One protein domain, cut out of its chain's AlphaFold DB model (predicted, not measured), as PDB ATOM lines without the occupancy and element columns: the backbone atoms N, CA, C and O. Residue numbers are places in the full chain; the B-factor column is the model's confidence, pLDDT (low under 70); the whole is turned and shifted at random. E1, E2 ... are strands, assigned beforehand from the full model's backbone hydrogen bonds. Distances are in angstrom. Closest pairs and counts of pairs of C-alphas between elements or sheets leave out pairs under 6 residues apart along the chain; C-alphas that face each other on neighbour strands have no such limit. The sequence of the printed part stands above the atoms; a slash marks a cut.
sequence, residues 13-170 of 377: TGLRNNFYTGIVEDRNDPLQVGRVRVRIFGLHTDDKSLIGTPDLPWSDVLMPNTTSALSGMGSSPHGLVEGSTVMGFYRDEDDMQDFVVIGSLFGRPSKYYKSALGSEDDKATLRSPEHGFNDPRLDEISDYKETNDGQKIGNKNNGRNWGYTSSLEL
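Overview. This is residues 13 to 170 of the 377 residues of the protein "Gp5_OB domain-containing protein" of Proteobacteria bacterium TMED261 (UniProt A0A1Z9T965). Little regular structure is here beyond a small closed barrel of five short strands, E1 to E5, with long loops outside it. The 158 printed residues hold six named strands, E1 to E6, no named helix: all strand, 32 residues. Round the mixed ring run E1 E2 E3 E5 E4. The whole is compact, radius of gyration of the C-alphas 16.8 A, spanning 43 by 43 by 34 A.

Arrangement. Start at E1, residues 19 to 26, which bends by 53 degrees at residue 23. It forms an antiparallel hairpin with E2, residues 36 to 40; N 23 and O 39 are 2.9 A apart. E2 forms another with E3, residues 58 to 61, completing a meander, each strand the antiparallel neighbour of the one before; look at N 59 and O 36, 2.7 A. E4, residues 85 to 90, is antiparallel to E1 on its other side, N 20 to O 88 2.9 A, which gives a Greek key, a meander whose first strand neighbours the fourth. E5, residues 99 to 104, forms a hairpin with E4, N 87 to O 103 2.9 A, and is parallel to E3, N 101 to O 60 2.8 A. E6, residues 112 to 114, pairs with no named strand.

Along the chain. Find C-alpha 19 at (292.067, 183.224, 314.881); E1 runs 20.5 A from there. E4 spans 16.3 A, E5 14.0 A. E6 ends at C-alpha 114, (286.700, 199.349, 327.902).

Size, cuts and confidence. The farthest C-alphas, Ser 71 and Ser 119, are 52.7 A apart. The printed part has no cut; the links E2 to E3 and E3 to E4 are long. Find pLDDT under 70 at residues 13 to 17, 116 to 123 and 153 to 159.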
ATOM      1  N   THR A  13     300.986 168.911 308.583       45.66
ATOM      2  CA  THR A  13     300.071 168.830 309.708       45.66
ATOM      3  C   THR A  13     299.614 170.261 309.895       45.66
ATOM      4  O   THR A  13     300.399 171.085 310.349       45.66
ATOM      5  N   GLY A  14     298.423 170.570 309.376       51.41
ATOM      6  CA  GLY A  14     297.920 171.934 309.287       51.41
ATOM      7  C   GLY A  14     298.183 172.708 310.571       51.41
ATOM      8  O   GLY A  14     297.985 172.170 311.663       51.41
ATOM      9  N   LEU A  15     298.652 173.943 310.399       56.25
ATOM     10  CA  LEU A  15     298.883 174.880 311.486       56.25
ATOM     11  C   LEU A  15     297.699 174.823 312.462       56.25
ATOM     12  O   LEU A  15     296.539 174.805 312.025       56.25
ATOM     13  N   ARG A  16     297.960 174.817 313.774       65.12
ATOM     14  CA  ARG A  16     296.912 175.058 314.783       65.12
ATOM     15  C   ARG A  16     296.509 176.535 314.720       65.12
ATOM     16  O   ARG A  16     296.784 177.305 315.632       65.12
ATOM     17  N   ASN A  17     295.899 176.944 313.610       67.19
ATOM     18  CA  ASN A  17     295.548 178.330 313.347       67.19
ATOM     19  C   ASN A  17     294.403 178.743 314.265       67.19
ATOM     20  O   ASN A  17     293.227 178.534 313.965       67.19
ATOM     21  N   ASN A  18     294.768 179.343 315.392       85.69
ATOM     22  CA  ASN A  18     293.850 180.139 316.179       85.69
ATOM     23  C   ASN A  18     293.637 181.469 315.456       85.69
ATOM     24  O   ASN A  18     294.589 182.105 314.997       85.69
ATOM     25  N   PHE A  19     292.381 181.890 315.361       92.25
ATOM     26  CA  PHE A  19     292.067 183.224 314.881       92.25
ATOM     27  C   PHE A  19     292.026 184.198 316.047       92.25
ATOM     28  O   PHE A  19     291.466 183.904 317.104       92.25
ATOM     29  N   TYR A  20     292.570 185.381 315.811       95.50
ATOM     30  CA  TYR A  20     292.605 186.464 316.775       95.50
ATOM     31  C   TYR A  20     291.966 187.704 316.176       95.50
ATOM     32  O   TYR A  20     291.960 187.901 314.958       95.50
ATOM     33  N   THR A  21     291.443 188.551 317.050       97.25
ATOM     34  CA  THR A  21     290.958 189.878 316.696       97.25
ATOM     35  C   THR A  21     291.852 190.938 317.319       97.25
ATOM     36  O   THR A  21     292.465 190.728 318.368       97.25
ATOM     37  N   GLY A  22     291.930 192.097 316.682       97.19
ATOM     38  CA  GLY A  22     292.724 193.211 317.175       97.19
ATOM     39  C   GLY A  22     292.317 194.535 316.555       97.19
ATOM     40  O   GLY A  22     291.412 194.594 315.722       97.19
ATOM     41  N   ILE A  23     292.997 195.593 316.977       97.94
ATOM     42  CA  ILE A  23     292.797 196.955 316.483       97.94
ATOM     43  C   ILE A  23     294.056 197.408 315.753       97.94
ATOM     44  O   ILE A  23     295.157 197.288 316.288       97.94
ATOM     45  N   VAL A  24     293.893 197.939 314.543       98.44
ATOM     46  CA  VAL A  24     294.974 198.617 313.817       98.44
ATOM     47  C   VAL A  24     295.314 199.913 314.545       98.44
ATOM     48  O   VAL A  24     294.443 200.759 314.724       98.44
ATOM     49  N   GLU A  25     296.568 200.088 314.946       98.38
ATOM     50  CA  GLU A  25     297.046 201.329 315.573       98.38
ATOM     51  C   GLU A  25     297.960 202.132 314.651       98.38
ATOM     52  O   GLU A  25     298.032 203.343 314.781       98.38
ATOM     53  N   ASP A  26     298.633 201.487 313.701       97.88
ATOM     54  CA  ASP A  26     299.523 202.161 312.756       97.88
ATOM     55  C   ASP A  26     299.378 201.538 311.374       97.88
ATOM     56  O   ASP A  26     299.218 200.326 311.238       97.88
ATOM     57  N   ARG A  27     299.487 202.363 310.344       96.62
ATOM     58  CA  ARG A  27     299.510 201.951 308.934       96.62
ATOM     59  C   ARG A  27     300.556 202.704 308.121       96.62
ATOM     60  O   ARG A  27     300.624 202.532 306.907       96.62
ATOM     61  N   ASN A  28     301.342 203.568 308.759       95.75
ATOM     62  CA  ASN A  28     302.371 204.357 308.099       95.75
ATOM     63  C   ASN A  28     303.636 203.509 307.932       95.75
ATOM     64  O   ASN A  28     304.661 203.744 308.568       95.75
ATOM     65  N   ASP A  29     303.513 202.458 307.118       96.19
ATOM     66  CA  ASP A  29     304.563 201.478 306.865       96.19
ATOM     67  C   ASP A  29     305.766 202.131 306.158       96.19
ATOM     68  O   ASP A  29     305.644 202.523 304.992       96.19
ATOM     69  N   PRO A  30     306.955 202.184 306.793       94.75
ATOM     70  CA  PRO A  30     308.151 202.765 306.186       94.75
ATOM     71  C   PRO A  30     308.594 202.073 304.891       94.75
ATOM     72  O   PRO A  30     309.297 202.681 304.089       94.75
ATOM     73  N   LEU A  31     308.210 200.806 304.689       95.62
ATOM     74  CA  LEU A  31     308.525 200.047 303.476       95.62
ATOM     75  C   LEU A  31     307.481 200.222 302.369       95.62
ATOM     76  O   LEU A  31     307.722 199.773 301.252       95.62
ATOM     77  N   GLN A  32     306.346 200.866 302.659       95.00
ATOM     78  CA  GLN A  32     305.266 201.107 301.699       95.00
ATOM     79  C   GLN A  32     304.728 199.817 301.046       95.00
ATOM     80  O   GLN A  32     304.303 199.833 299.892       95.00
ATOM     81  N   VAL A  33     304.722 198.698 301.784       94.00
ATOM     82  CA  VAL A  33     304.208 197.397 301.307       94.00
ATOM     83  C   VAL A  33     302.820 197.059 301.866       94.00
ATOM     84  O   VAL A  33     302.323 195.958 301.657       94.00
ATOM     85  N   GLY A  34     302.167 198.014 302.537       95.06
ATOM     86  CA  GLY A  34     300.793 197.864 303.028       95.06
ATOM     87  C   GLY A  34     300.681 197.049 304.315       95.06
ATOM     88  O   GLY A  34     299.682 196.362 304.516       95.06
ATOM     89  N   ARG A  35     301.707 197.082 305.173       97.25
ATOM     90  CA  ARG A  35     301.627 196.487 306.513       97.25
ATOM     91  C   ARG A  35     300.947 197.431 307.493       97.25
ATOM     92  O   ARG A  35     300.977 198.652 307.343       97.25
ATOM     93  N   VAL A  36     300.404 196.853 308.555       98.38
ATOM     94  CA  VAL A  36     299.790 197.582 309.670       98.38
ATOM     95  C   VAL A  36     300.331 197.080 311.000       98.38
ATOM     96  O   VAL A  36     300.702 195.920 311.112       98.38
ATOM     97  N   ARG A  37     300.368 197.919 312.034       98.31
ATOM     98  CA  ARG A  37     300.595 197.459 313.408       98.31
ATOM     99  C   ARG A  37     299.259 197.181 314.066       98.31
ATOM    100  O   ARG A  37     298.401 198.066 314.117       98.31
ATOM    101  N   VAL A  38     299.093 195.971 314.586       98.56
ATOM    102  CA  VAL A  38     297.837 195.524 315.196       98.56
ATOM    103  C   VAL A  38     298.048 195.212 316.671       98.56
ATOM    104  O   VAL A  38     298.920 194.428 317.047       98.56
ATOM    105  N   ARG A  39     297.208 195.789 317.531       98.31
ATOM    106  CA  ARG A  39     297.128 195.395 318.935       98.31
ATOM    107  C   ARG A  39     296.096 194.283 319.103       98.31
ATOM    108  O   ARG A  39     294.910 194.509 318.872       98.31
ATOM    109  N   ILE A  40     296.545 193.088 319.482       97.75
ATOM    110  CA  ILE A  40     295.724 191.871 319.512       97.75
ATOM    111  C   ILE A  40     295.056 191.688 320.875       97.75
ATOM    112  O   ILE A  40     295.714 191.745 321.916       97.75
ATOM    113  N   PHE A  41     293.745 191.447 320.874       94.81
ATOM    114  CA  PHE A  41     292.980 191.227 322.097       94.81
ATOM    115  C   PHE A  41     293.429 189.949 322.815       94.81
ATOM    116  O   PHE A  41     293.682 188.919 322.195       94.81
ATOM    117  N   GLY A  42     293.521 190.021 324.145       91.50
ATOM    118  CA  GLY A  42     293.924 188.902 325.004       91.50
ATOM    119  C   GLY A  42     295.434 188.636 325.058       91.50
ATOM    120  O   GLY A  42     295.883 188.020 326.018       91.50
ATOM    121  N   LEU A  43     296.208 189.129 324.085       92.94
ATOM    122  CA  LEU A  43     297.665 188.955 324.028       92.94
ATOM    123  C   LEU A  43     298.422 190.242 324.344       92.94
ATOM    124  O   LEU A  43     299.389 190.229 325.101       92.94
ATOM    125  N   HIS A  44     297.989 191.365 323.770       96.19
ATOM    126  CA  HIS A  44     298.613 192.662 324.003       96.19
ATOM    127  C   HIS A  44     297.868 193.423 325.103       96.19
ATOM    128  O   HIS A  44     296.643 193.367 325.216       96.19
ATOM    129  N   THR A  45     298.621 194.158 325.917       95.19
ATOM    130  CA  THR A  45     298.080 195.049 326.954       95.19
ATOM    131  C   THR A  45     297.596 196.374 326.358       95.19
ATOM    132  O   THR A  45     298.142 196.833 325.353       95.19
ATOM    133  N   ASP A  46     296.591 197.002 326.974       94.69
ATOM    134  CA  ASP A  46     296.159 198.376 326.675       94.69
ATOM    135  C   ASP A  46     297.114 199.434 327.262       94.69
ATOM    136  O   ASP A  46     297.088 200.593 326.848       94.69
ATOM    137  N   ASP A  47     297.988 199.039 328.189       94.81
ATOM    138  CA  ASP A  47     298.987 199.911 328.803       94.81
ATOM    139  C   ASP A  47     300.195 200.146 327.878       94.81
ATOM    140  O   ASP A  47     301.087 199.301 327.725       94.81
ATOM    141  N   LYS A  48     300.254 201.344 327.287       93.88
ATOM    142  CA  LYS A  48     301.345 201.760 326.395       93.88
ATOM    143  C   LYS A  48     302.695 201.937 327.095       93.88
ATOM    144  O   LYS A  48     303.713 201.989 326.410       93.88
ATOM    145  N   SER A  49     302.744 202.010 328.428       92.25
ATOM    146  CA  SER A  49     304.022 202.044 329.151       92.25
ATOM    147  C   SER A  49     304.790 200.724 329.018       92.25
ATOM    148  O   SER A  49     306.024 200.728 329.016       92.25
ATOM    149  N   LEU A  50     304.057 199.621 328.836       91.69
ATOM    150  CA  LEU A  50     304.596 198.284 328.611       91.69
ATOM    151  C   LEU A  50     304.866 198.030 327.123       91.69
ATOM    152  O   LEU A  50     305.961 197.594 326.776       91.69
ATOM    153  N   ILE A  51     303.890 198.311 326.247       92.38
ATOM    154  CA  ILE A  51     304.015 198.131 324.788       92.38
ATOM    155  C   ILE A  51     303.419 199.348 324.073       92.38
ATOM    156  O   ILE A  51     302.199 199.420 323.875       92.38
ATOM    157  N   GLY A  52     304.268 200.291 323.659       94.31
ATOM    158  CA  GLY A  52     303.840 201.448 322.871       94.31
ATOM    159  C   GLY A  52     303.385 201.039 321.470       94.31
ATOM    160  O   GLY A  52     303.751 199.971 320.977       94.31
ATOM    161  N   THR A  53     302.611 201.884 320.793       96.62
ATOM    162  CA  THR A  53     302.199 201.635 319.404       96.62
ATOM    163  C   THR A  53     303.394 201.355 318.477       96.62
ATOM    164  O   THR A  53     303.325 200.380 317.735       96.62
ATOM    165  N   PRO A  54     304.527 202.089 318.532       95.31
ATOM    166  CA  PRO A  54     305.655 201.839 317.628       95.31
ATOM    167  C   PRO A  54     306.422 200.543 317.905       95.31
ATOM    168  O   PRO A  54     307.313 200.190 317.130       95.31
ATOM    169  N   ASP A  55     306.126 199.872 319.017       93.38
ATOM    170  CA  ASP A  55     306.775 198.620 319.415       93.38
ATOM    171  C   ASP A  55     305.985 197.394 318.952       93.38
ATOM    172  O   ASP A  55     306.498 196.280 319.001       93.38
ATOM    173  N   LEU A  56     304.752 197.590 318.470       95.81
ATOM    174  CA  LEU A  56     303.970 196.522 317.865       95.81
ATOM    175  C   LEU A  56     304.651 196.033 316.568       95.81
ATOM    176  O   LEU A  56     305.078 196.866 315.751       95.81
ATOM    177  N   PRO A  57     304.725 194.706 316.345       95.19
ATOM    178  CA  PRO A  57     305.187 194.144 315.083       95.19
ATOM    179  C   PRO A  57     304.325 194.604 313.904       95.19
ATOM    180  O   PRO A  57     303.121 194.837 314.033       95.19
ATOM    181  N   TRP A  58     304.953 194.716 312.736       97.31
ATOM    182  CA  TRP A  58     304.233 194.920 311.484       97.31
ATOM    183  C   TRP A  58     303.551 193.620 311.062       97.31
ATOM    184  O   TRP A  58     304.180 192.568 311.046       97.31
ATOM    185  N   SER A  59     302.282 193.718 310.693       98.00
ATOM    186  CA  SER A  59     301.431 192.632 310.223       98.00
ATOM    187  C   SER A  59     301.166 192.776 308.728       98.00
ATOM    188  O   SER A  59     300.847 193.873 308.259       98.00
ATOM    189  N   ASP A  60     301.266 191.671 307.992       96.75
ATOM    190  CA  ASP A  60     300.910 191.624 306.572       96.75
ATOM    191  C   ASP A  60     299.382 191.652 306.407       96.75
ATOM    192  O   ASP A  60     298.644 191.079 307.214       96.75
ATOM    193  N   VAL A  61     298.892 192.286 305.340       97.00
ATOM    194  CA  VAL A  61     297.463 192.293 304.994       97.00
ATOM    195  C   VAL A  61     297.223 191.364 303.810       97.00
ATOM    196  O   VAL A  61     297.751 191.567 302.716       97.00
ATOM    197  N   LEU A  62     296.407 190.333 304.022       95.25
ATOM    198  CA  LEU A  62     295.967 189.429 302.969       95.25
ATOM    199  C   LEU A  62     294.940 190.138 302.085       95.25
ATOM    200  O   LEU A  62     293.831 190.465 302.511       95.25
ATOM    201  N   MET A  63     295.309 190.335 300.828       94.56
ATOM    202  CA  MET A  63     294.448 190.961 299.837       94.56
ATOM    203  C   MET A  63     293.489 189.937 299.196       94.56
ATOM    204  O   MET A  63     293.869 188.776 299.013       94.56
ATOM    205  N   PRO A  64     292.249 190.324 298.831       94.50
ATOM    206  CA  PRO A  64     291.315 189.411 298.176       94.50
ATOM    207  C   PRO A  64     291.816 188.999 296.786       94.50
ATOM    208  O   PRO A  64     292.508 189.752 296.111       94.50
ATOM    209  N   ASN A  65     291.394 187.833 296.297       93.88
ATOM    210  CA  ASN A  65     291.800 187.323 294.977       93.88
ATOM    211  C   ASN A  65     291.265 188.141 293.780       93.88
ATOM    212  O   ASN A  65     291.614 187.859 292.636       93.88
ATOM    213  N   THR A  66     290.425 189.148 294.029       93.69
ATOM    214  CA  THR A  66     289.991 190.150 293.048       93.69
ATOM    215  C   THR A  66     291.028 191.251 292.813       93.69
ATOM    216  O   THR A  66     290.894 192.014 291.859       93.69
ATOM    217  N   THR A  67     292.073 191.341 293.643       92.81
ATOM    218  CA  THR A  67     293.227 192.222 293.427       92.81
ATOM    219  C   THR A  67     294.489 191.394 293.209       92.81
ATOM    220  O   THR A  67     294.741 190.411 293.899       92.81
ATOM    221  N   SER A  68     295.286 191.773 292.210       91.19
ATOM    222  CA  SER A  68     296.466 191.002 291.811       91.19
ATOM    223  C   SER A  68     297.652 191.180 292.758       91.19
ATOM    224  O   SER A  68     298.545 190.339 292.740       91.19
ATOM    225  N   ALA A  69     297.683 192.269 293.540       90.31
ATOM    226  CA  ALA A  69     298.781 192.620 294.449       90.31
ATOM    227  C   ALA A  69     300.175 192.560 293.782       90.31
ATOM    228  O   ALA A  69     301.173 192.198 294.401       90.31
ATOM    229  N   LEU A  70     300.243 192.904 292.493       92.38
ATOM    230  CA  LEU A  70     301.444 192.764 291.672       92.38
ATOM    231  C   LEU A  70     301.614 193.992 290.781       92.38
ATOM    232  O   LEU A  70     300.691 194.366 290.063       92.38
ATOM    233  N   SER A  71     302.799 194.607 290.806       92.31
ATOM    234  CA  SER A  71     303.191 195.703 289.900       92.31
ATOM    235  C   SER A  71     302.183 196.862 289.816       92.31
ATOM    236  O   SER A  71     301.955 197.417 288.744       92.31
ATOM    237  N   GLY A  72     301.553 197.217 290.942       88.00
ATOM    238  CA  GLY A  72     300.545 198.283 291.005       88.00
ATOM    239  C   GLY A  72     299.172 197.912 290.430       88.00
ATOM    240  O   GLY A  72     298.316 198.781 290.305       88.00
ATOM    241  N   MET A  73     298.940 196.644 290.079       90.31
ATOM    242  CA  MET A  73     297.652 196.165 289.581       90.31
ATOM    243  C   MET A  73     296.717 195.765 290.726       90.31
ATOM    244  O   MET A  73     297.081 194.972 291.597       90.31
ATOM    245  N   GLY A  74     295.477 196.252 290.658       87.94
ATOM    246  CA  GLY A  74     294.420 195.984 291.632       87.94
ATOM    247  C   GLY A  74     294.252 197.103 292.665       87.94
ATOM    248  O   GLY A  74     294.720 198.221 292.470       87.94
ATOM    249  N   SER A  75     293.538 196.813 293.754       86.44
ATOM    250  CA  SER A  75     293.403 197.742 294.881       86.44
ATOM    251  C   SER A  75     294.685 197.717 295.715       86.44
ATOM    252  O   SER A  75     295.138 196.637 296.093       86.44
ATOM    253  N   SER A  76     295.268 198.890 295.967       85.75
ATOM    254  CA  SER A  76     296.487 199.067 296.759       85.75
ATOM    255  C   SER A  76     296.456 200.420 297.487       85.75
ATOM    256  O   SER A  76     295.975 201.395 296.900       85.75
ATOM    257  N   PRO A  77     296.965 200.514 298.732       84.62
ATOM    258  CA  PRO A  77     297.500 199.412 299.544       84.62
ATOM    259  C   PRO A  77     296.395 198.543 300.168       84.62
ATOM    260  O   PRO A  77     296.359 197.344 299.949       84.62
ATOM    261  N   HIS A  78     295.457 199.147 300.890       93.38
ATOM    262  CA  HIS A  78     294.231 198.561 301.439       93.38
ATOM    263  C   HIS A  78     293.415 199.704 302.068       93.38
ATOM    264  O   HIS A  78     293.915 200.819 302.210       93.38
ATOM    265  N   GLY A  79     292.180 199.439 302.503       92.81
ATOM    266  CA  GLY A  79     291.302 200.454 303.107       92.81
ATOM    267  C   GLY A  79     291.415 200.645 304.626       92.81
ATOM    268  O   GLY A  79     290.684 201.467 305.169       92.81
ATOM    269  N   LEU A  80     292.264 199.882 305.329       96.50
ATOM    270  CA  LEU A  80     292.368 199.957 306.793       96.50
ATOM    271  C   LEU A  80     292.858 201.337 307.271       96.50
ATOM    272  O   LEU A  80     293.786 201.922 306.706       96.50
ATOM    273  N   VAL A  81     292.243 201.811 308.352       96.50
ATOM    274  CA  VAL A  81     292.584 203.041 309.084       96.50
ATOM    275  C   VAL A  81     292.910 202.722 310.546       96.50
ATOM    276  O   VAL A  81     292.530 201.657 311.046       96.50
ATOM    277  N   GLU A  82     293.564 203.640 311.254       97.06
ATOM    278  CA  GLU A  82     293.738 203.557 312.707       97.06
ATOM    279  C   GLU A  82     292.370 203.363 313.391       97.06
ATOM    280  O   GLU A  82     291.395 204.028 313.055       97.06
ATOM    281  N   GLY A  83     292.263 202.409 314.313       95.62
ATOM    282  CA  GLY A  83     291.005 202.018 314.953       95.62
ATOM    283  C   GLY A  83     290.215 200.917 314.231       95.62
ATOM    284  O   GLY A  83     289.232 200.429 314.790       95.62
ATOM    285  N   SER A  84     290.628 200.478 313.034       97.31
ATOM    286  CA  SER A  84     289.965 199.364 312.332       97.31
ATOM    287  C   SER A  84     290.035 198.081 313.157       97.31
ATOM    288  O   SER A  84     291.122 197.659 313.558       97.31
ATOM    289  N   THR A  85     288.888 197.432 313.370       97.25
ATOM    290  CA  THR A  85     288.849 196.096 313.979       97.25
ATOM    291  C   THR A  85     289.156 195.056 312.917       97.25
ATOM    292  O   THR A  85     288.459 194.971 311.905       97.25
ATOM    293  N   VAL A  86     290.193 194.258 313.147       98.19
ATOM    294  CA  VAL A  86     290.677 193.244 312.210       98.19
ATOM    295  C   VAL A  86     290.637 191.856 312.824       98.19
ATOM    296  O   VAL A  86     290.680 191.695 314.043       98.19
ATOM    297  N   MET A  87     290.560 190.856 311.955       97.75
ATOM    298  CA  MET A  87     290.725 189.446 312.286       97.75
ATOM    299  C   MET A  87     291.907 188.887 311.495       97.75
ATOM    300  O   MET A  87     292.174 189.320 310.371       97.75
ATOM    301  N   GLY A  88     292.610 187.923 312.076       96.19
ATOM    302  CA  GLY A  88     293.792 187.320 311.473       96.19
ATOM    303  C   GLY A  88     294.281 186.100 312.232       96.19
ATOM    304  O   GLY A  88     293.613 185.616 313.148       96.19
ATOM    305  N   PHE A  89     295.446 185.605 311.842       94.50
ATOM    306  CA  PHE A  89     296.127 184.486 312.487       94.50
ATOM    307  C   PHE A  89     297.640 184.723 312.477       94.50
ATOM    308  O   PHE A  89     298.147 185.484 311.653       94.50
ATOM    309  N   TYR A  90     298.354 184.074 313.394       93.12
ATOM    310  CA  TYR A  90     299.814 184.043 313.390       93.12
ATOM    311  C   TYR A  90     300.296 182.908 312.492       93.12
ATOM    312  O   TYR A  90     299.855 181.769 312.662       93.12
ATOM    313  N   ARG A  91     301.166 183.204 311.521       89.81
ATOM    314  CA  ARG A  91     301.700 182.178 310.602       89.81
ATOM    315  C   ARG A  91     302.909 181.426 311.164       89.81
ATOM    316  O   ARG A  91     303.328 180.439 310.567       89.81
ATOM    317  N   ASP A  92     303.433 181.884 312.296       88.12
ATOM    318  CA  ASP A  92     304.575 181.342 313.038       88.12
ATOM    319  C   ASP A  92     304.171 180.623 314.346       88.12
ATOM    320  O   ASP A  92     304.994 180.426 315.233       88.12
ATOM    321  N   GLU A  93     302.908 180.194 314.448       80.69
ATOM    322  CA  GLU A  93     302.369 179.360 315.537       80.69
ATOM    323  C   GLU A  93     302.683 179.878 316.954       80.69
ATOM    324  O   GLU A  93     302.094 180.870 317.384       80.69
ATOM    325  N   ASP A  94     303.558 179.181 317.689       80.69
ATOM    326  CA  ASP A  94     303.853 179.422 319.104       80.69
ATOM    327  C   ASP A  94     304.720 180.677 319.327       80.69
ATOM    328  O   ASP A  94     304.703 181.232 320.428       80.69
ATOM    329  N   ASP A  95     305.443 181.155 318.304       85.31
ATOM    330  CA  ASP A  95     306.292 182.353 318.410       85.31
ATOM    331  C   ASP A  95     305.459 183.649 318.416       85.31
ATOM    332  O   ASP A  95     305.824 184.637 319.066       85.31
ATOM    333  N   MET A  96     304.306 183.633 317.736       88.81
ATOM    334  CA  MET A  96     303.319 184.718 317.701       88.81
ATOM    335  C   MET A  96     303.921 186.103 317.386       88.81
ATOM    336  O   MET A  96     303.543 187.106 317.997       88.81
ATOM    337  N   GLN A  97     304.873 186.176 316.453       89.75
ATOM    338  CA  GLN A  97     305.492 187.424 315.994       89.75
ATOM    339  C   GLN A  97     305.000 187.854 314.607       89.75
ATOM    340  O   GLN A  97     305.117 189.031 314.261       89.75
ATOM    341  N   ASP A  98     304.432 186.936 313.823       92.50
ATOM    342  CA  ASP A  98     304.096 187.157 312.417       92.50
ATOM    343  C   ASP A  98     302.584 187.047 312.160       92.50
ATOM    344  O   ASP A  98     302.046 186.016 311.735       92.50
ATOM    345  N   PHE A  99     301.875 188.129 312.485       96.06
ATOM    346  CA  PHE A  99     300.426 188.219 312.332       96.06
ATOM    347  C   PHE A  99     300.029 188.602 310.903       96.06
ATOM    348  O   PHE A  99     300.526 189.580 310.343       96.06
ATOM    349  N   VAL A 100     299.064 187.874 310.340       97.06
ATOM    350  CA  VAL A 100     298.472 188.167 309.031       97.06
ATOM    351  C   VAL A 100     297.017 188.581 309.212       97.06
ATOM    352  O   VAL A 100     296.181 187.795 309.663       97.06
ATOM    353  N   VAL A 101     296.700 189.813 308.817       98.19
ATOM    354  CA  VAL A 101     295.330 190.329 308.764       98.19
ATOM    355  C   VAL A 101     294.617 189.714 307.566       98.19
ATOM    356  O   VAL A 101     295.062 189.878 306.436       98.19
ATOM    357  N   ILE A 102     293.486 189.045 307.792       96.81
ATOM    358  CA  ILE A 102     292.684 188.424 306.720       96.81
ATOM    359  C   ILE A 102     291.413 189.201 306.382       96.81
ATOM    360  O   ILE A 102     290.779 188.939 305.363       96.81
ATOM    361  N   GLY A 103     291.018 190.144 307.238       96.25
ATOM    362  CA  GLY A 103     289.846 190.976 307.008       96.25
ATOM    363  C   GLY A 103     289.559 191.938 308.152       96.25
ATOM    364  O   GLY A 103     290.121 191.832 309.244       96.25
ATOM    365  N   SER A 104     288.654 192.875 307.890       96.56
ATOM    366  CA  SER A 104     288.101 193.805 308.874       96.56
ATOM    367  C   SER A 104     286.676 193.420 309.259       96.56
ATOM    368  O   SER A 104     285.928 192.879 308.446       96.56
ATOM    369  N   LEU A 105     286.282 193.753 310.484       95.44
ATOM    370  CA  LEU A 105     284.945 193.509 311.015       95.44
ATOM    371  C   LEU A 105     284.206 194.835 311.201       95.44
ATOM    372  O   LEU A 105     284.759 195.776 311.770       95.44
ATOM    373  N   PHE A 106     282.947 194.894 310.765       90.38
ATOM    374  CA  PHE A 106     282.049 195.987 311.130       90.38
ATOM    375  C   PHE A 106     281.462 195.760 312.520       90.38
ATOM    376  O   PHE A 106     281.096 194.640 312.881       90.38
ATOM    377  N   GLY A 107     281.311 196.839 313.279       90.62
ATOM    378  CA  GLY A 107     280.666 196.823 314.580       90.62
ATOM    379  C   GLY A 107     279.788 198.046 314.810       90.62
ATOM    380  O   GLY A 107     279.400 198.772 313.895       90.62
ATOM    381  N   ARG A 108     279.425 198.244 316.077       90.69
ATOM    382  CA  ARG A 108     278.838 199.490 316.569       90.69
ATOM    383  C   ARG A 108     279.885 200.193 317.425       90.69
ATOM    384  O   ARG A 108     280.113 199.743 318.552       90.69
ATOM    385  N   PRO A 109     280.546 201.244 316.922       91.44
ATOM    386  CA  PRO A 109     281.545 201.956 317.694       91.44
ATOM    387  C   PRO A 109     280.922 202.602 318.934       91.44
ATOM    388  O   PRO A 109     279.825 203.158 318.911       91.44
ATOM    389  N   SER A 110     281.665 202.544 320.035       88.94
ATOM    390  CA  SER A 110     281.331 203.184 321.307       88.94
ATOM    391  C   SER A 110     282.338 204.289 321.613       88.94
ATOM    392  O   SER A 110     283.508 204.184 321.236       88.94
ATOM    393  N   LYS A 111     281.897 205.321 322.345       88.88
ATOM    394  CA  LYS A 111     282.782 206.351 322.927       88.88
ATOM    395  C   LYS A 111     283.751 205.786 323.976       88.88
ATOM    396  O   LYS A 111     284.728 206.441 324.325       88.88
ATOM    397  N   TYR A 112     283.481 204.580 324.466       89.38
ATOM    398  CA  TYR A 112     284.309 203.861 325.424       89.38
ATOM    399  C   TYR A 112     285.005 202.682 324.735       89.38
ATOM    400  O   TYR A 112     284.373 201.993 323.930       89.38
ATOM    401  N   TYR A 113     286.279 202.430 325.050       87.50
ATOM    402  CA  TYR A 113     286.990 201.235 324.554       87.50
ATOM    403  C   TYR A 113     286.945 200.061 325.536       87.50
ATOM    404  O   TYR A 113     287.118 198.917 325.127       87.50
ATOM    405  N   LYS A 114     286.701 200.337 326.821       84.94
ATOM    406  CA  LYS A 114     286.700 199.349 327.902       84.94
ATOM    407  C   LYS A 114     285.558 199.637 328.865       84.94
ATOM    408  O   LYS A 114     285.373 200.776 329.290       84.94
ATOM    409  N   SER A 115     284.806 198.600 329.216       76.19
ATOM    410  CA  SER A 115     283.796 198.628 330.274       76.19
ATOM    411  C   SER A 115     284.165 197.620 331.361       76.19
ATOM    412  O   SER A 115     284.666 196.531 331.074       76.19
ATOM    413  N   ALA A 116     283.936 197.976 332.625       64.69
ATOM    414  CA  ALA A 116     284.003 197.003 333.707       64.69
ATOM    415  C   ALA A 116     282.796 196.052 333.611       64.69
ATOM    416  O   ALA A 116     281.662 196.497 333.433       64.69
ATOM    417  N   LEU A 117     283.036 194.744 333.728       51.72
ATOM    418  CA  LEU A 117     281.976 193.737 333.807       51.72
ATOM    419  C   LEU A 117     281.009 194.069 334.959       51.72
ATOM    420  O   LEU A 117     281.425 194.136 336.114       51.72
ATOM    421  N   GLY A 118     279.719 194.220 334.645       55.12
ATOM    422  CA  GLY A 118     278.638 194.209 335.639       55.12
ATOM    423  C   GLY A 118     278.249 195.546 336.280       55.12
ATOM    424  O   GLY A 118     277.603 195.525 337.323       55.12
ATOM    425  N   SER A 119     278.579 196.696 335.693       43.91
ATOM    426  CA  SER A 119     278.089 197.993 336.183       43.91
ATOM    427  C   SER A 119     277.592 198.875 335.044       43.91
ATOM    428  O   SER A 119     278.215 198.911 333.983       43.91
ATOM    429  N   GLU A 120     276.480 199.575 335.295       55.38
ATOM    430  CA  GLU A 120     276.009 200.726 334.513       55.38
ATOM    431  C   GLU A 120     277.166 201.706 334.237       55.38
ATOM    432  O   GLU A 120     278.182 201.663 334.930       55.38
ATOM    433  N   ASP A 121     277.009 202.547 333.209       55.47
ATOM    434  CA  ASP A 121     277.988 203.408 332.506       55.47
ATOM    435  C   ASP A 121     279.091 204.145 333.331       55.47
ATOM    436  O   ASP A 121     280.027 204.691 332.745       55.47
ATOM    437  N   ASP A 122     279.065 204.119 334.663       55.06
ATOM    438  CA  ASP A 122     279.934 204.840 335.606       55.06
ATOM    439  C   ASP A 122     281.388 204.333 335.722       55.06
ATOM    440  O   ASP A 122     282.208 204.963 336.394       55.06
ATOM    441  N   LYS A 123     281.763 203.217 335.080       63.44
ATOM    442  CA  LYS A 123     283.161 202.711 335.064       63.44
ATOM    443  C   LYS A 123     283.721 202.454 333.663       63.44
ATOM    444  O   LYS A 123     284.658 201.671 333.505       63.44
ATOM    445  N   ALA A 124     283.139 203.067 332.637       80.44
ATOM    446  CA  ALA A 124     283.615 202.923 331.267       80.44
ATOM    447  C   ALA A 124     284.736 203.933 330.956       80.44
ATOM    448  O   ALA A 124     284.605 205.128 331.218       80.44
ATOM    449  N   THR A 125     285.848 203.461 330.387       87.44
ATOM    450  CA  THR A 125     286.992 204.318 330.040       87.44
ATOM    451  C   THR A 125     286.820 204.877 328.632       87.44
ATOM    452  O   THR A 125     286.583 204.128 327.676       87.44
ATOM    453  N   LEU A 126     286.918 206.204 328.505       90.88
ATOM    454  CA  LEU A 126     286.833 206.900 327.220       90.88
ATOM    455  C   LEU A 126     287.993 206.507 326.306       90.88
ATOM    456  O   LEU A 126     289.097 206.212 326.764       90.88
ATOM    457  N   ARG A 127     287.729 206.515 324.999       92.50
ATOM    458  CA  ARG A 127     288.779 206.380 323.987       92.50
ATOM    459  C   ARG A 127     289.747 207.554 324.089       92.50
ATOM    460  O   ARG A 127     289.313 208.698 324.190       92.50
ATOM    461  N   SER A 128     291.038 207.255 324.054       93.62
ATOM    462  CA  SER A 128     292.110 208.247 324.086       93.62
ATOM    463  C   SER A 128     293.342 207.687 323.371       93.62
ATOM    464  O   SER A 128     293.603 206.486 323.516       93.62
ATOM    465  N   PRO A 129     294.127 208.528 322.670       95.12
ATOM    466  CA  PRO A 129     295.442 208.158 322.152       95.12
ATOM    467  C   PRO A 129     296.414 207.642 323.223       95.12
ATOM    468  O   PRO A 129     297.373 206.954 322.896       95.12
ATOM    469  N   GLU A 130     296.179 207.924 324.506       93.31
ATOM    470  CA  GLU A 130     297.035 207.468 325.613       93.31
ATOM    471  C   GLU A 130     296.943 205.957 325.884       93.31
ATOM    472  O   GLU A 130     297.846 205.372 326.486       93.31
ATOM    473  N   HIS A 131     295.866 205.309 325.435       94.62
ATOM    474  CA  HIS A 131     295.603 203.893 325.675       94.62
ATOM    475  C   HIS A 131     295.713 203.082 324.384       94.62
ATOM    476  O   HIS A 131     295.323 203.541 323.310       94.62
ATOM    477  N   GLY A 132     296.204 201.848 324.485       95.25
ATOM    478  CA  GLY A 132     296.130 200.877 323.395       95.25
ATOM    479  C   GLY A 132     294.683 200.547 323.004       95.25
ATOM    480  O   GLY A 132     293.737 200.880 323.719       95.25
ATOM    481  N   PHE A 133     294.511 199.873 321.868       96.56
ATOM    482  CA  PHE A 133     293.229 199.536 321.230       96.56
ATOM    483  C   PHE A 133     292.409 200.754 320.774       96.56
ATOM    484  O   PHE A 133     291.193 200.668 320.566       96.56
ATOM    485  N   ASN A 134     293.078 201.892 320.604       96.50
ATOM    486  CA  ASN A 134     292.507 203.144 320.128       96.50
ATOM    487  C   ASN A 134     293.367 203.719 319.005       96.50
ATOM    488  O   ASN A 134     294.518 203.328 318.825       96.50
ATOM    489  N   ASP A 135     292.795 204.668 318.272       97.06
ATOM    490  CA  ASP A 135     293.545 205.508 317.348       97.06
ATOM    491  C   ASP A 135     294.602 206.319 318.128       97.06
ATOM    492  O   ASP A 135     294.231 207.117 318.994       97.06
ATOM    493  N   PRO A 136     295.904 206.106 317.873       96.81
ATOM    494  CA  PRO A 136     296.975 206.700 318.664       96.81
ATOM    495  C   PRO A 136     297.372 208.101 318.184       96.81
ATOM    496  O   PRO A 136     298.304 208.677 318.740       96.81
ATOM    497  N   ARG A 137     296.720 208.647 317.145       97.38
ATOM    498  CA  ARG A 137     297.133 209.920 316.545       97.38
ATOM    499  C   ARG A 137     296.895 211.097 317.495       97.38
ATOM    500  O   ARG A 137     295.757 211.362 317.874       97.38
ATOM    501  N   LEU A 138     297.962 211.818 317.826       96.88
ATOM    502  CA  LEU A 138     297.937 213.164 318.403       96.88
ATOM    503  C   LEU A 138     297.862 214.222 317.296       96.88
ATOM    504  O   LEU A 138     297.913 213.895 316.105       96.88
ATOM    505  N   ASP A 139     297.725 215.485 317.688       96.38
ATOM    506  CA  ASP A 139     297.570 216.607 316.764       96.38
ATOM    507  C   ASP A 139     298.789 216.747 315.848       96.38
ATOM    508  O   ASP A 139     298.647 216.690 314.621       96.38
ATOM    509  N   GLU A 140     299.977 216.818 316.447       96.25
ATOM    510  CA  GLU A 140     301.260 216.957 315.768       96.25
ATOM    511  C   GLU A 140     302.220 215.804 316.110       96.25
ATOM    512  O   GLU A 140     302.079 215.097 317.105       96.25
ATOM    513  N   ILE A 141     303.258 215.608 315.288       94.12
ATOM    514  CA  ILE A 141     304.324 214.628 315.587       94.12
ATOM    515  C   ILE A 141     305.140 215.053 316.823       94.12
ATOM    516  O   ILE A 141     305.653 214.214 317.567       94.12
ATOM    517  N   SER A 142     305.282 216.361 317.042       93.81
ATOM    518  CA  SER A 142     306.011 216.948 318.172       93.81
ATOM    519  C   SER A 142     305.420 216.526 319.526       93.81
ATOM    520  O   SER A 142     306.177 216.299 320.477       93.81
ATOM    521  N   ASP A 143     304.100 216.324 319.583       95.12
ATOM    522  CA  ASP A 143     303.351 215.979 320.794       95.12
ATOM    523  C   ASP A 143     303.728 214.611 321.369       95.12
ATOM    524  O   ASP A 143     303.573 214.373 322.567       95.12
ATOM    525  N   TYR A 144     304.292 213.707 320.560       93.44
ATOM    526  CA  TYR A 144     304.694 212.393 321.059       93.44
ATOM    527  C   TYR A 144     305.920 212.432 321.963       93.44
ATOM    528  O   TYR A 144     306.123 211.470 322.698       93.44
ATOM    529  N   LYS A 145     306.755 213.477 321.912       89.06
ATOM    530  CA  LYS A 145     308.115 213.484 322.482       89.06
ATOM    531  C   LYS A 145     308.200 212.988 323.933       89.06
ATOM    532  O   LYS A 145     309.110 212.232 324.255       89.06
ATOM    533  N   GLU A 146     307.244 213.372 324.775       87.12
ATOM    534  CA  GLU A 146     307.202 213.021 326.206       87.12
ATOM    535  C   GLU A 146     306.165 211.922 326.522       87.12
ATOM    536  O   GLU A 146     305.765 211.728 327.668       87.12
ATOM    537  N   THR A 147     305.710 211.193 325.501       91.25
ATOM    538  CA  THR A 147     304.704 210.126 325.610       91.25
ATOM    539  C   THR A 147     305.331 208.741 325.436       91.25
ATOM    540  O   THR A 147     306.465 208.590 324.975       91.25
ATOM    541  N   ASN A 148     304.565 207.688 325.737       90.81
ATOM    542  CA  ASN A 148     304.995 206.304 325.511       90.81
ATOM    543  C   ASN A 148     305.244 205.971 324.025       90.81
ATOM    544  O   ASN A 148     306.069 205.106 323.710       90.81
ATOM    545  N   ASP A 149     304.581 206.688 323.120       93.12
ATOM    546  CA  ASP A 149     304.713 206.520 321.673       93.12
ATOM    547  C   ASP A 149     305.825 207.401 321.072       93.12
ATOM    548  O   ASP A 149     306.214 207.210 319.919       93.12
ATOM    549  N   GLY A 150     306.426 208.287 321.872       90.06
ATOM    550  CA  GLY A 150     307.572 209.113 321.497       90.06
ATOM    551  C   GLY A 150     308.894 208.369 321.412       90.06
ATOM    552  O   GLY A 150     309.092 207.298 321.987       90.06
ATOM    553  N   GLN A 151     309.855 208.950 320.701       86.19
ATOM    554  CA  GLN A 151     311.211 208.414 320.645       86.19
ATOM    555  C   GLN A 151     311.878 208.481 322.030       86.19
ATOM    556  O   GLN A 151     311.967 209.546 322.633       86.19
ATOM    557  N   LYS A 152     312.409 207.359 322.533       75.44
ATOM    558  CA  LYS A 152     312.999 207.265 323.881       75.44
ATOM    559  C   LYS A 152     314.521 207.471 323.839       75.44
ATOM    560  O   LYS A 152     315.287 206.601 324.259       75.44
ATOM    561  N   ILE A 153     314.976 208.614 323.314       62.59
ATOM    562  CA  ILE A 153     316.412 208.947 323.266       62.59
ATOM    563  C   ILE A 153     316.935 209.195 324.691       62.59
ATOM    564  O   ILE A 153     316.445 210.071 325.395       62.59
ATOM    565  N   GLY A 154     317.968 208.455 325.111       58.41
ATOM    566  CA  GLY A 154     318.710 208.736 326.351       58.41
ATOM    567  C   GLY A 154     318.231 208.016 327.618       58.41
ATOM    568  O   GLY A 154     318.785 208.259 328.691       58.41
ATOM    569  N   ASN A 155     317.261 207.097 327.530       56.31
ATOM    570  CA  ASN A 155     316.870 206.270 328.673       56.31
ATOM    571  C   ASN A 155     317.867 205.106 328.866       56.31
ATOM    572  O   ASN A 155     318.037 204.277 327.971       56.31
ATOM    573  N   LYS A 156     318.543 205.046 330.026       47.62
ATOM    574  CA  LYS A 156     319.731 204.195 330.278       47.62
ATOM    575  C   LYS A 156     319.496 202.677 330.189       47.62
ATOM    576  O   LYS A 156     320.476 201.942 330.169       47.62
ATOM    577  N   ASN A 157     318.245 202.218 330.097       54.59
ATOM    578  CA  ASN A 157     317.905 200.793 330.163       54.59
ATOM    579  C   ASN A 157     317.217 200.214 328.906       54.59
ATOM    580  O   ASN A 157     317.065 199.001 328.856       54.59
ATOM    581  N   ASN A 158     316.788 201.025 327.921       54.34
ATOM    582  CA  ASN A 158     316.196 200.556 326.645       54.34
ATOM    583  C   ASN A 158     315.887 201.741 325.696       54.34
ATOM    584  O   ASN A 158     314.741 202.167 325.540       54.34
ATOM    585  N   GLY A 159     316.915 202.347 325.097       60.06
ATOM    586  CA  GLY A 159     316.749 203.531 324.246       60.06
ATOM    587  C   GLY A 159     316.190 203.206 322.858       60.06
ATOM    588  O   GLY A 159     316.963 202.995 321.926       60.06
ATOM    589  N   ARG A 160     314.862 203.195 322.700       73.50
ATOM    590  CA  ARG A 160     314.206 203.117 321.384       73.50
ATOM    591  C   ARG A 160     314.518 204.373 320.570       73.50
ATOM    592  O   ARG A 160     314.140 205.475 320.968       73.50
ATOM    593  N   ASN A 161     315.172 204.213 319.418       80.00
ATOM    594  CA  ASN A 161     315.510 205.326 318.526       80.00
ATOM    595  C   ASN A 161     314.451 205.596 317.440       80.00
ATOM    596  O   ASN A 161     314.688 206.453 316.596       80.00
ATOM    597  N   TRP A 162     313.291 204.940 317.482       85.31
ATOM    598  CA  TRP A 162     312.105 205.272 316.682       85.31
ATOM    599  C   TRP A 162     310.924 205.683 317.576       85.31
ATOM    600  O   TRP A 162     310.948 205.485 318.791       85.31
ATOM    601  N   GLY A 163     309.895 206.280 316.982       90.25
ATOM    602  CA  GLY A 163     308.646 206.676 317.636       90.25
ATOM    603  C   GLY A 163     307.483 206.572 316.653       90.25
ATOM    604  O   GLY A 163     307.679 206.140 315.516       90.25
ATOM    605  N   TYR A 164     306.284 206.941 317.087       92.50
ATOM    606  CA  TYR A 164     305.125 207.020 316.208       92.50
ATOM    607  C   TYR A 164     305.252 208.247 315.298       92.50
ATOM    608  O   TYR A 164     305.667 209.315 315.746       92.50
ATOM    609  N   THR A 165     304.949 208.088 314.011       93.38
ATOM    610  CA  THR A 165     305.268 209.089 312.975       93.38
ATOM    611  C   THR A 165     304.044 209.650 312.257       93.38
ATOM    612  O   THR A 165     304.197 210.403 311.300       93.38
ATOM    613  N   SER A 166     302.836 209.294 312.692       94.50
ATOM    614  CA  SER A 166     301.582 209.796 312.116       94.50
ATOM    615  C   SER A 166     300.911 210.782 313.070       94.50
ATOM    616  O   SER A 166     301.030 210.655 314.286       94.50
ATOM    617  N   SER A 167     300.174 211.757 312.544       96.56
ATOM    618  CA  SER A 167     299.445 212.754 313.341       96.56
ATOM    619  C   SER A 167     298.150 213.175 312.649       96.56
ATOM    620  O   SER A 167     297.935 212.869 311.469       96.56
ATOM    621  N   LEU A 168     297.269 213.874 313.365       96.69
ATOM    622  CA  LEU A 168     296.035 214.415 312.800       96.69
ATOM    623  C   LEU A 168     296.316 215.536 311.797       96.69
ATOM    624  O   LEU A 168     295.597 215.643 310.805       96.69
ATOM    625  N   GLU A 169     297.368 216.331 311.989       96.00
ATOM    626  CA  GLU A 169     297.795 217.343 311.018       96.00
ATOM    627  C   GLU A 169     298.098 216.718 309.645       96.00
ATOM    628  O   GLU A 169     297.651 217.228 308.616       96.00
ATOM    629  N   LEU A 170     298.785 215.573 309.618       94.12
ATOM    630  CA  LEU A 170     299.139 214.867 308.379       94.12
ATOM    631  C   LEU A 170     298.014 213.976 307.835       94.12
ATOM    632  O   LEU A 170     298.148 213.382 306.765       94.12
TER     633      LEU A 170